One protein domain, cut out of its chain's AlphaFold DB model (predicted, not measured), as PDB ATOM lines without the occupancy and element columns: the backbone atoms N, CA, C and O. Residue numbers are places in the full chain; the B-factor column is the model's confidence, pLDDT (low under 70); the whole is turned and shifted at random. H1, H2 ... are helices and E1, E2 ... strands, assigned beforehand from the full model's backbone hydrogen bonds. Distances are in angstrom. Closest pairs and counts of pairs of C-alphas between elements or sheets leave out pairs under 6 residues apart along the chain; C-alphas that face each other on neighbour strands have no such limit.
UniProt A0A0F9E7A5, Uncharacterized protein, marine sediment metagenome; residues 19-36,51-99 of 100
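AT A GLANCE: This is residues 19 to 36 and 51 to 99 of the 100 residues of an uncharacterized protein of marine sediment metagenome (UniProt A0A0F9E7A5). A two-stranded hairpin, E1 and E2, sits between two helices: H1 packs on E1, and the longer H2 packs on both strands. Residues 77 to 83 stick out. The 67 printed residues hold H1, E1, E2 and H2 in that order, a mixed class with an antiparallel sheet; the whole is only just compact, close to loose, radius of gyration of the C-alphas 13.1 A, spans 41 by 30 by 21 A.

HOW THE PARTS SIT: H1, residues 19 to 32, touches E1, residues 54 to 59, closest at C-alphas of Leu 25 and Ala 55, 6.1 A. E1 and E2, residues 62 to 67, form a hairpin, with N 57 and O 64 at 3.0 A, within hydrogen-bond range. H2, residues 78 to 97, touches E2, closest at C-alphas of Val 63 and Ala 92, 6.0 A, and E1, at Val 58 and Ala 95, 6.2 A. H1 and H2 are apart; every O i to N i+4 pair in both is within hydrogen-bond range.

IN THESE COORDINATES: H1 begins at C-alpha 19 (-167.722, 108.243, -39.075) and spans 20.0 A; E1 spans 15.5 A, E2 16.1 A; H2, 29.4 A, ends at C-alpha 97 (-170.496, 126.764, -49.966).

THE WHOLE: Residues 37 to 50 are not printed; C-alphas 36 and 51 are 10.3 A apart. No link printed whole is long. Confidence is under 70 for 22 residues, among them 24 to 36.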
ATOM      1  N   GLU A  19    -167.285 109.273 -40.015       67.12
ATOM      2  CA  GLU A  19    -167.722 108.243 -39.075       67.12
ATOM      3  C   GLU A  19    -169.245 108.026 -39.132       67.12
ATOM      4  O   GLU A  19    -169.728 106.893 -39.098       67.12
ATOM      5  N   GLN A  20    -170.015 109.103 -39.314       67.38
ATOM      6  CA  GLN A  20    -171.466 109.041 -39.505       67.38
ATOM      7  C   GLN A  20    -171.832 108.440 -40.868       67.38
ATOM      8  O   GLN A  20    -172.776 107.651 -40.950       67.38
ATOM      9  N   LEU A  21    -171.061 108.743 -41.918       66.38
ATOM     10  CA  LEU A  21    -171.230 108.151 -43.246       66.38
ATOM     11  C   LEU A  21    -170.965 106.639 -43.214       66.38
ATOM     12  O   LEU A  21    -171.784 105.860 -43.696       66.38
ATOM     13  N   ALA A  22    -169.879 106.216 -42.562       66.00
ATOM     14  CA  ALA A  22    -169.541 104.807 -42.388       66.00
ATOM     15  C   ALA A  22    -170.615 104.056 -41.586       66.00
ATOM     16  O   ALA A  22    -171.007 102.945 -41.950       66.00
ATOM     17  N   LYS A  23    -171.148 104.678 -40.526       71.38
ATOM     18  CA  LYS A  23    -172.245 104.112 -39.732       71.38
ATOM     19  C   LYS A  23    -173.520 103.946 -40.563       71.38
ATOM     20  O   LYS A  23    -174.146 102.893 -40.500       71.38
ATOM     21  N   ARG A  24    -173.878 104.945 -41.374       67.69
ATOM     22  CA  ARG A  24    -175.037 104.886 -42.281       67.69
ATOM     23  C   ARG A  24    -174.870 103.836 -43.368       67.69
ATOM     24  O   ARG A  24    -175.809 103.090 -43.621       67.69
ATOM     25  N   LEU A  25    -173.683 103.740 -43.964       65.62
ATOM     26  CA  LEU A  25    -173.370 102.712 -44.951       65.62
ATOM     27  C   LEU A  25    -173.515 101.317 -44.340       65.62
ATOM     28  O   LEU A  25    -174.171 100.464 -44.930       65.62
ATOM     29  N   LYS A  26    -172.987 101.104 -43.129       66.00
ATOM     30  CA  LYS A  26    -173.149  99.841 -42.402       66.00
ATOM     31  C   LYS A  26    -174.625  99.510 -42.156       66.00
ATOM     32  O   LYS A  26    -175.051  98.406 -42.475       66.00
ATOM     33  N   SER A  27    -175.414 100.468 -41.669       64.31
ATOM     34  CA  SER A  27    -176.851 100.265 -41.444       64.31
ATOM     35  C   SER A  27    -177.632 100.014 -42.737       64.31
ATOM     36  O   SER A  27    -178.542  99.192 -42.742       64.31
ATOM     37  N   ALA A  28    -177.273 100.670 -43.844       59.75
ATOM     38  CA  ALA A  28    -177.874 100.410 -45.148       59.75
ATOM     39  C   ALA A  28    -177.539  98.992 -45.632       59.75
ATOM     40  O   ALA A  28    -178.441  98.250 -46.004       59.75
ATOM     41  N   VAL A  29    -176.271  98.572 -45.558       60.59
ATOM     42  CA  VAL A  29    -175.860  97.197 -45.895       60.59
ATOM     43  C   VAL A  29    -176.651  96.176 -45.072       60.59
ATOM     44  O   VAL A  29    -177.206  95.237 -45.637       60.59
ATOM     45  N   GLU A  30    -176.762  96.377 -43.757       61.19
ATOM     46  CA  GLU A  30    -177.520  95.494 -42.861       61.19
ATOM     47  C   GLU A  30    -179.019  95.448 -43.218       61.19
ATOM     48  O   GLU A  30    -179.611  94.370 -43.238       61.19
ATOM     49  N   ALA A  31    -179.626  96.587 -43.571       54.59
ATOM     50  CA  ALA A  31    -181.037  96.669 -43.954       54.59
ATOM     51  C   ALA A  31    -181.337  96.033 -45.326       54.59
ATOM     52  O   ALA A  31    -182.357  95.361 -45.483       54.59
ATOM     53  N   TYR A  32    -180.453  96.212 -46.313       48.56
ATOM     54  CA  TYR A  32    -180.628  95.672 -47.670       48.56
ATOM     55  C   TYR A  32    -180.290  94.180 -47.774       48.56
ATOM     56  O   TYR A  32    -180.861  93.484 -48.610       48.56
ATOM     57  N   THR A  33    -179.453  93.647 -46.879       50.88
ATOM     58  CA  THR A  33    -179.167  92.199 -46.809       50.88
ATOM     59  C   THR A  33    -180.426  91.367 -46.485       50.88
ATOM     60  O   THR A  33    -180.449  90.160 -46.714       50.88
ATOM     61  N   LEU A  34    -181.507  91.994 -45.998       42.41
ATOM     62  CA  LEU A  34    -182.754  91.327 -45.600       42.41
ATOM     63  C   LEU A  34    -183.887  91.396 -46.644       42.41
ATOM     64  O   LEU A  34    -184.978  90.892 -46.375       42.41
ATOM     65  N   LYS A  35    -183.671  91.999 -47.822       42.38
ATOM     66  CA  LYS A  35    -184.735  92.239 -48.814       42.38
ATOM     67  C   LYS A  35    -184.339  91.783 -50.227       42.38
ATOM     68  O   LYS A  35    -183.656  92.515 -50.937       42.38
ATOM     69  N   PRO A  36    -184.789  90.596 -50.678       45.03
ATOM     70  CA  PRO A  36    -184.584  90.132 -52.046       45.03
ATOM     71  C   PRO A  36    -185.625  90.782 -52.972       45.03
ATOM     72  O   PRO A  36    -186.606  90.156 -53.354       45.03
ATOM     73  N   GLN A  51    -175.261  93.006 -55.569       56.78
ATOM     74  CA  GLN A  51    -175.640  94.348 -55.104       56.78
ATOM     75  C   GLN A  51    -174.687  94.872 -54.017       56.78
ATOM     76  O   GLN A  51    -174.336  94.164 -53.070       56.78
ATOM     77  N   THR A  52    -174.247  96.125 -54.157       63.69
ATOM     78  CA  THR A  52    -173.390  96.794 -53.175       63.69
ATOM     79  C   THR A  52    -174.016  98.111 -52.744       63.69
ATOM     80  O   THR A  52    -174.504  98.878 -53.572       63.69
ATOM     81  N   ALA A  53    -174.011  98.374 -51.439       67.25
ATOM     82  CA  ALA A  53    -174.427  99.669 -50.930       67.25
ATOM     83  C   ALA A  53    -173.359 100.722 -51.260       67.25
ATOM     84  O   ALA A  53    -172.155 100.472 -51.122       67.25
ATOM     85  N   LEU A  54    -173.820 101.907 -51.650       77.81
ATOM     86  CA  LEU A  54    -172.988 103.082 -51.877       77.81
ATOM     87  C   LEU A  54    -173.514 104.262 -51.057       77.81
ATOM     88  O   LEU A  54    -174.722 104.424 -50.890       77.81
ATOM     89  N   ALA A  55    -172.604 105.094 -50.560       77.06
ATOM     90  CA  ALA A  55    -172.918 106.335 -49.859       77.06
ATOM     91  C   ALA A  55    -172.230 107.517 -50.548       77.06
ATOM     92  O   ALA A  55    -171.072 107.412 -50.949       77.06
ATOM     93  N   VAL A  56    -172.933 108.647 -50.661       81.25
ATOM     94  CA  VAL A  56    -172.396 109.901 -51.209       81.25
ATOM     95  C   VAL A  56    -172.416 110.965 -50.117       81.25
ATOM     96  O   VAL A  56    -173.451 111.182 -49.491       81.25
ATOM     97  N   GLY A  57    -171.295 111.641 -49.890       80.44
ATOM     98  CA  GLY A  57    -171.182 112.669 -48.856       80.44
ATOM     99  C   GLY A  57    -170.171 113.755 -49.198       80.44
ATOM    100  O   GLY A  57    -169.521 113.707 -50.243       80.44
ATOM    101  N   VAL A  58    -170.035 114.731 -48.301       82.44
ATOM    102  CA  VAL A  58    -168.997 115.765 -48.368       82.44
ATOM    103  C   VAL A  58    -168.054 115.589 -47.188       82.44
ATOM    104  O   VAL A  58    -168.484 115.488 -46.043       82.44
ATOM    105  N   THR A  59    -166.752 115.569 -47.454       81.94
ATOM    106  CA  THR A  59    -165.728 115.616 -46.409       81.94
ATOM    107  C   THR A  59    -164.625 116.575 -46.825       81.94
ATOM    108  O   THR A  59    -164.135 116.508 -47.951       81.94
ATOM    109  N   GLN A  60    -164.256 117.500 -45.936       83.38
ATOM    110  CA  GLN A  60    -163.190 118.481 -46.193       83.38
ATOM    111  C   GLN A  60    -163.373 119.228 -47.533       83.38
ATOM    112  O   GLN A  60    -162.423 119.437 -48.286       83.38
ATOM    113  N   GLY A  61    -164.621 119.569 -47.877       83.00
ATOM    114  CA  GLY A  61    -164.955 120.241 -49.131       83.00
ATOM    115  C   GLY A  61    -164.786 119.387 -50.394       83.00
ATOM    116  O   GLY A  61    -164.723 119.953 -51.483       83.00
ATOM    117  N   ASN A  62    -164.683 118.061 -50.285       83.25
ATOM    118  CA  ASN A  62    -164.663 117.129 -51.413       83.25
ATOM    119  C   ASN A  62    -165.908 116.240 -51.389       83.25
ATOM    120  O   ASN A  62    -166.324 115.786 -50.323       83.25
ATOM    121  N   VAL A  63    -166.474 115.960 -52.564       83.50
ATOM    122  CA  VAL A  63    -167.543 114.964 -52.714       83.50
ATOM    123  C   VAL A  63    -166.911 113.577 -52.718       83.50
ATOM    124  O   VAL A  63    -166.026 113.307 -53.527       83.50
ATOM    125  N   ILE A  64    -167.361 112.703 -51.823       85.75
ATOM    126  CA  ILE A  64    -166.853 111.338 -51.676       85.75
ATOM    127  C   ILE A  64    -167.966 110.348 -51.985       85.75
ATOM    128  O   ILE A  64    -169.097 110.518 -51.529       85.75
ATOM    129  N   ILE A  65    -167.612 109.292 -52.716       85.25
ATOM    130  CA  ILE A  65    -168.427 108.088 -52.872       85.25
ATOM    131  C   ILE A  65    -167.738 106.973 -52.086       85.25
ATOM    132  O   ILE A  65    -166.556 106.709 -52.303       85.25
ATOM    133  N   GLN A  66    -168.462 106.330 -51.175       78.25
ATOM    134  CA  GLN A  66    -167.969 105.199 -50.397       78.25
ATOM    135  C   GLN A  66    -168.751 103.938 -50.755       78.25
ATOM    136  O   GLN A  66    -169.980 103.936 -50.716       78.25
ATOM    137  N   PHE A  67    -168.027 102.866 -51.068       81.50
ATOM    138  CA  PHE A  67    -168.589 101.550 -51.356       81.50
ATOM    139  C   PHE A  67    -168.427 100.636 -50.141       81.50
ATOM    140  O   PHE A  67    -167.419 100.703 -49.437       81.50
ATOM    141  N   GLY A  68    -169.419  99.775 -49.887       69.38
ATOM    142  CA  GLY A  68    -169.391  98.832 -48.759       69.38
ATOM    143  C   GLY A  68    -168.331  97.728 -48.874       69.38
ATOM    144  O   GLY A  68    -168.039  97.054 -47.889       69.38
ATOM    145  N   LYS A  69    -167.751  97.544 -50.063       72.38
ATOM    146  CA  LYS A  69    -166.665  96.604 -50.371       72.38
ATOM    147  C   LYS A  69    -165.770  97.188 -51.478       72.38
ATOM    148  O   LYS A  69    -166.221  98.103 -52.174       72.38
ATOM    149  N   PRO A  70    -164.529  96.695 -51.653       75.31
ATOM    150  CA  PRO A  70    -163.709  97.047 -52.810       75.31
ATOM    151  C   PRO A  70    -164.471  96.760 -54.106       75.31
ATOM    152  O   PRO A  70    -165.041  95.683 -54.239       75.31
ATOM    153  N   LEU A  71    -164.497  97.726 -55.026       72.44
ATOM    154  CA  LEU A  71    -165.242  97.630 -56.278       72.44
ATOM    155  C   LEU A  71    -164.309  97.928 -57.454       72.44
ATOM    156  O   LEU A  71    -163.651  98.968 -57.470       72.44
ATOM    157  N   HIS A  72    -164.272  97.032 -58.441       72.56
ATOM    158  CA  HIS A  72    -163.491  97.233 -59.665       72.56
ATOM    159  C   HIS A  72    -164.232  98.091 -60.697       72.56
ATOM    160  O   HIS A  72    -163.629  98.949 -61.338       72.56
ATOM    161  N   TRP A  73    -165.539  97.872 -60.859       71.44
ATOM    162  CA  TRP A  73    -166.386  98.624 -61.781       71.44
ATOM    163  C   TRP A  73    -167.823  98.708 -61.255       71.44
ATOM    164  O   TRP A  73    -168.293  97.816 -60.554       71.44
ATOM    165  N   LEU A  74    -168.513  99.803 -61.584       79.62
ATOM    166  CA  LEU A  74    -169.906 100.048 -61.207       79.62
ATOM    167  C   LEU A  74    -170.761 100.119 -62.474       79.62
ATOM    168  O   LEU A  74    -170.590 101.029 -63.285       79.62
ATOM    169  N   GLY A  75    -171.688  99.176 -62.630       79.56
ATOM    170  CA  GLY A  75    -172.742  99.233 -63.642       79.56
ATOM    171  C   GLY A  75    -174.054  99.696 -63.019       79.56
ATOM    172  O   GLY A  75    -174.459  99.158 -61.994       79.56
ATOM    173  N   LEU A  76    -174.718 100.680 -63.633       80.81
ATOM    174  CA  LEU A  76    -176.030 101.172 -63.202       80.81
ATOM    175  C   LEU A  76    -176.984 101.274 -64.398       80.81
ATOM    176  O   LEU A  76    -176.556 101.700 -65.478       80.81
ATOM    177  N   PRO A  77    -178.280 100.963 -64.221       79.62
ATOM    178  CA  PRO A  77    -179.310 101.331 -65.181       79.62
ATOM    179  C   PRO A  77    -179.304 102.844 -65.467       79.62
ATOM    180  O   PRO A  77    -178.964 103.635 -64.583       79.62
ATOM    181  N   PRO A  78    -179.722 103.293 -66.669       79.50
ATOM    182  CA  PRO A  78    -179.651 104.705 -67.051       79.50
ATOM    183  C   PRO A  78    -180.322 105.671 -66.066       79.50
ATOM    184  O   PRO A  78    -179.803 106.763 -65.828       79.50
ATOM    185  N   ASP A  79    -181.459 105.292 -65.482       82.75
ATOM    186  CA  ASP A  79    -182.180 106.147 -64.535       82.75
ATOM    187  C   ASP A  79    -181.486 106.229 -63.172       82.75
ATOM    188  O   ASP A  79    -181.352 107.323 -62.622       82.75
ATOM    189  N   GLU A  80    -180.936 105.120 -62.678       79.69
ATOM    190  CA  GLU A  80    -180.126 105.102 -61.455       79.69
ATOM    191  C   GLU A  80    -178.820 105.887 -61.631       79.69
ATOM    192  O   GLU A  80    -178.437 106.665 -60.756       79.69
ATOM    193  N   ALA A  81    -178.179 105.784 -62.799       84.38
ATOM    194  CA  ALA A  81    -177.003 106.583 -63.136       84.38
ATOM    195  C   ALA A  81    -177.316 108.091 -63.130       84.38
ATOM    196  O   ALA A  81    -176.543 108.894 -62.600       84.38
ATOM    197  N   ARG A  82    -178.479 108.494 -63.666       89.94
ATOM    198  CA  ARG A  82    -178.949 109.890 -63.607       89.94
ATOM    199  C   ARG A  82    -179.213 110.340 -62.175       89.94
ATOM    200  O   ARG A  82    -178.858 111.466 -61.826       89.94
ATOM    201  N   MET A  83    -179.831 109.492 -61.352       82.00
ATOM    202  CA  MET A  83    -180.069 109.788 -59.938       82.00
ATOM    203  C   MET A  83    -178.754 109.988 -59.181       82.00
ATOM    204  O   MET A  83    -178.600 111.010 -58.514       82.00
ATOM    205  N   LEU A  84    -177.780 109.088 -59.358       86.31
ATOM    206  CA  LEU A  84    -176.451 109.226 -58.763       86.31
ATOM    207  C   LEU A  84    -175.784 110.539 -59.191       86.31
ATOM    208  O   LEU A  84    -175.295 111.287 -58.345       86.31
ATOM    209  N   GLY A  85    -175.829 110.870 -60.485       90.00
ATOM    210  CA  GLY A  85    -175.282 112.124 -61.004       90.00
ATOM    211  C   GLY A  85    -175.897 113.367 -60.350       90.00
ATOM    212  O   GLY A  85    -175.174 114.284 -59.961       90.00
ATOM    213  N   ARG A  86    -177.222 113.390 -60.158       93.31
ATOM    214  CA  ARG A  86    -177.912 114.496 -59.467       93.31
ATOM    215  C   ARG A  86    -177.460 114.631 -58.013       93.31
ATOM    216  O   ARG A  86    -177.203 115.750 -57.571       93.31
ATOM    217  N   SER A  87    -177.308 113.517 -57.296       84.81
ATOM    218  CA  SER A  87    -176.815 113.520 -55.914       84.81
ATOM    219  C   SER A  87    -175.389 114.067 -55.812       84.81
ATOM    220  O   SER A  87    -175.098 114.860 -54.918       84.81
ATOM    221  N   LEU A  88    -174.511 113.717 -56.759       90.75
ATOM    222  CA  LEU A  88    -173.142 114.242 -56.809       90.75
ATOM    223  C   LEU A  88    -173.113 115.753 -57.047       90.75
ATOM    224  O   LEU A  88    -172.388 116.463 -56.353       90.75
ATOM    225  N   ILE A  89    -173.927 116.255 -57.977       94.00
ATOM    226  CA  ILE A  89    -174.037 117.697 -58.245       94.00
ATOM    227  C   ILE A  89    -174.542 118.437 -57.002       94.00
ATOM    228  O   ILE A  89    -173.979 119.464 -56.622       94.00
ATOM    229  N   ALA A  90    -175.571 117.910 -56.333       90.00
ATOM    230  CA  ALA A  90    -176.098 118.507 -55.109       90.00
ATOM    231  C   ALA A  90    -175.015 118.627 -54.022       90.00
ATOM    232  O   ALA A  90    -174.867 119.691 -53.415       90.00
ATOM    233  N   LYS A  91    -174.205 117.578 -53.835       87.38
ATOM    234  CA  LYS A  91    -173.098 117.573 -52.868       87.38
ATOM    235  C   LYS A  91    -171.917 118.440 -53.277       87.38
ATOM    236  O   LYS A  91    -171.311 119.063 -52.413       87.38
ATOM    237  N   ALA A  92    -171.628 118.564 -54.567       91.25
ATOM    238  CA  ALA A  92    -170.615 119.500 -55.050       91.25
ATOM    239  C   ALA A  92    -171.000 120.950 -54.722       91.25
ATOM    240  O   ALA A  92    -170.172 121.715 -54.232       91.25
ATOM    241  N   ASN A  93    -172.274 121.301 -54.910       92.81
ATOM    242  CA  ASN A  93    -172.785 122.627 -54.569       92.81
ATOM    243  C   ASN A  93    -172.735 122.895 -53.057       92.81
ATOM    244  O   ASN A  93    -172.459 124.015 -52.641       92.81
ATOM    245  N   GLU A  94    -173.004 121.886 -52.227       86.06
ATOM    246  CA  GLU A  94    -172.847 121.979 -50.770       86.06
ATOM    247  C   GLU A  94    -171.387 122.187 -50.361       86.06
ATOM    248  O   GLU A  94    -171.086 123.103 -49.600       86.06
ATOM    249  N   ALA A  95    -170.475 121.390 -50.919       88.19
ATOM    250  CA  ALA A  95    -169.047 121.499 -50.660       88.19
ATOM    251  C   ALA A  95    -168.475 122.862 -51.075       88.19
ATOM    252  O   ALA A  95    -167.616 123.395 -50.376       88.19
ATOM    253  N   ALA A  96    -168.955 123.437 -52.183       89.75
ATOM    254  CA  ALA A  96    -168.543 124.761 -52.643       89.75
ATOM    255  C   ALA A  96    -168.877 125.854 -51.615       89.75
ATOM    256  O   ALA A  96    -168.007 126.658 -51.300       89.75
ATOM    257  N   ARG A  97    -170.075 125.812 -51.014       86.69
ATOM    258  CA  ARG A  97    -170.496 126.764 -49.966       86.69
ATOM    259  C   ARG A  97    -169.677 126.666 -48.679       86.69
ATOM    260  O   ARG A  97    -169.588 127.633 -47.944       86.69
ATOM    261  N   GLN A  98    -169.098 125.503 -48.381       75.75
ATOM    262  CA  GLN A  98    -168.249 125.316 -47.193       75.75
ATOM    263  C   GLN A  98    -166.837 125.904 -47.362       75.75
ATOM    264  O   GLN A  98    -166.070 125.916 -46.401       75.75
ATOM    265  N   ARG A  99    -166.461 126.315 -48.581       69.44
ATOM    266  CA  ARG A  99    -165.149 126.909 -48.888       69.44
ATOM    267  C   ARG A  99    -165.166 128.440 -48.924       69.44
ATOM    268  O   ARG A  99    -164.095 129.026 -49.063       69.44
TER     269      ARG A  99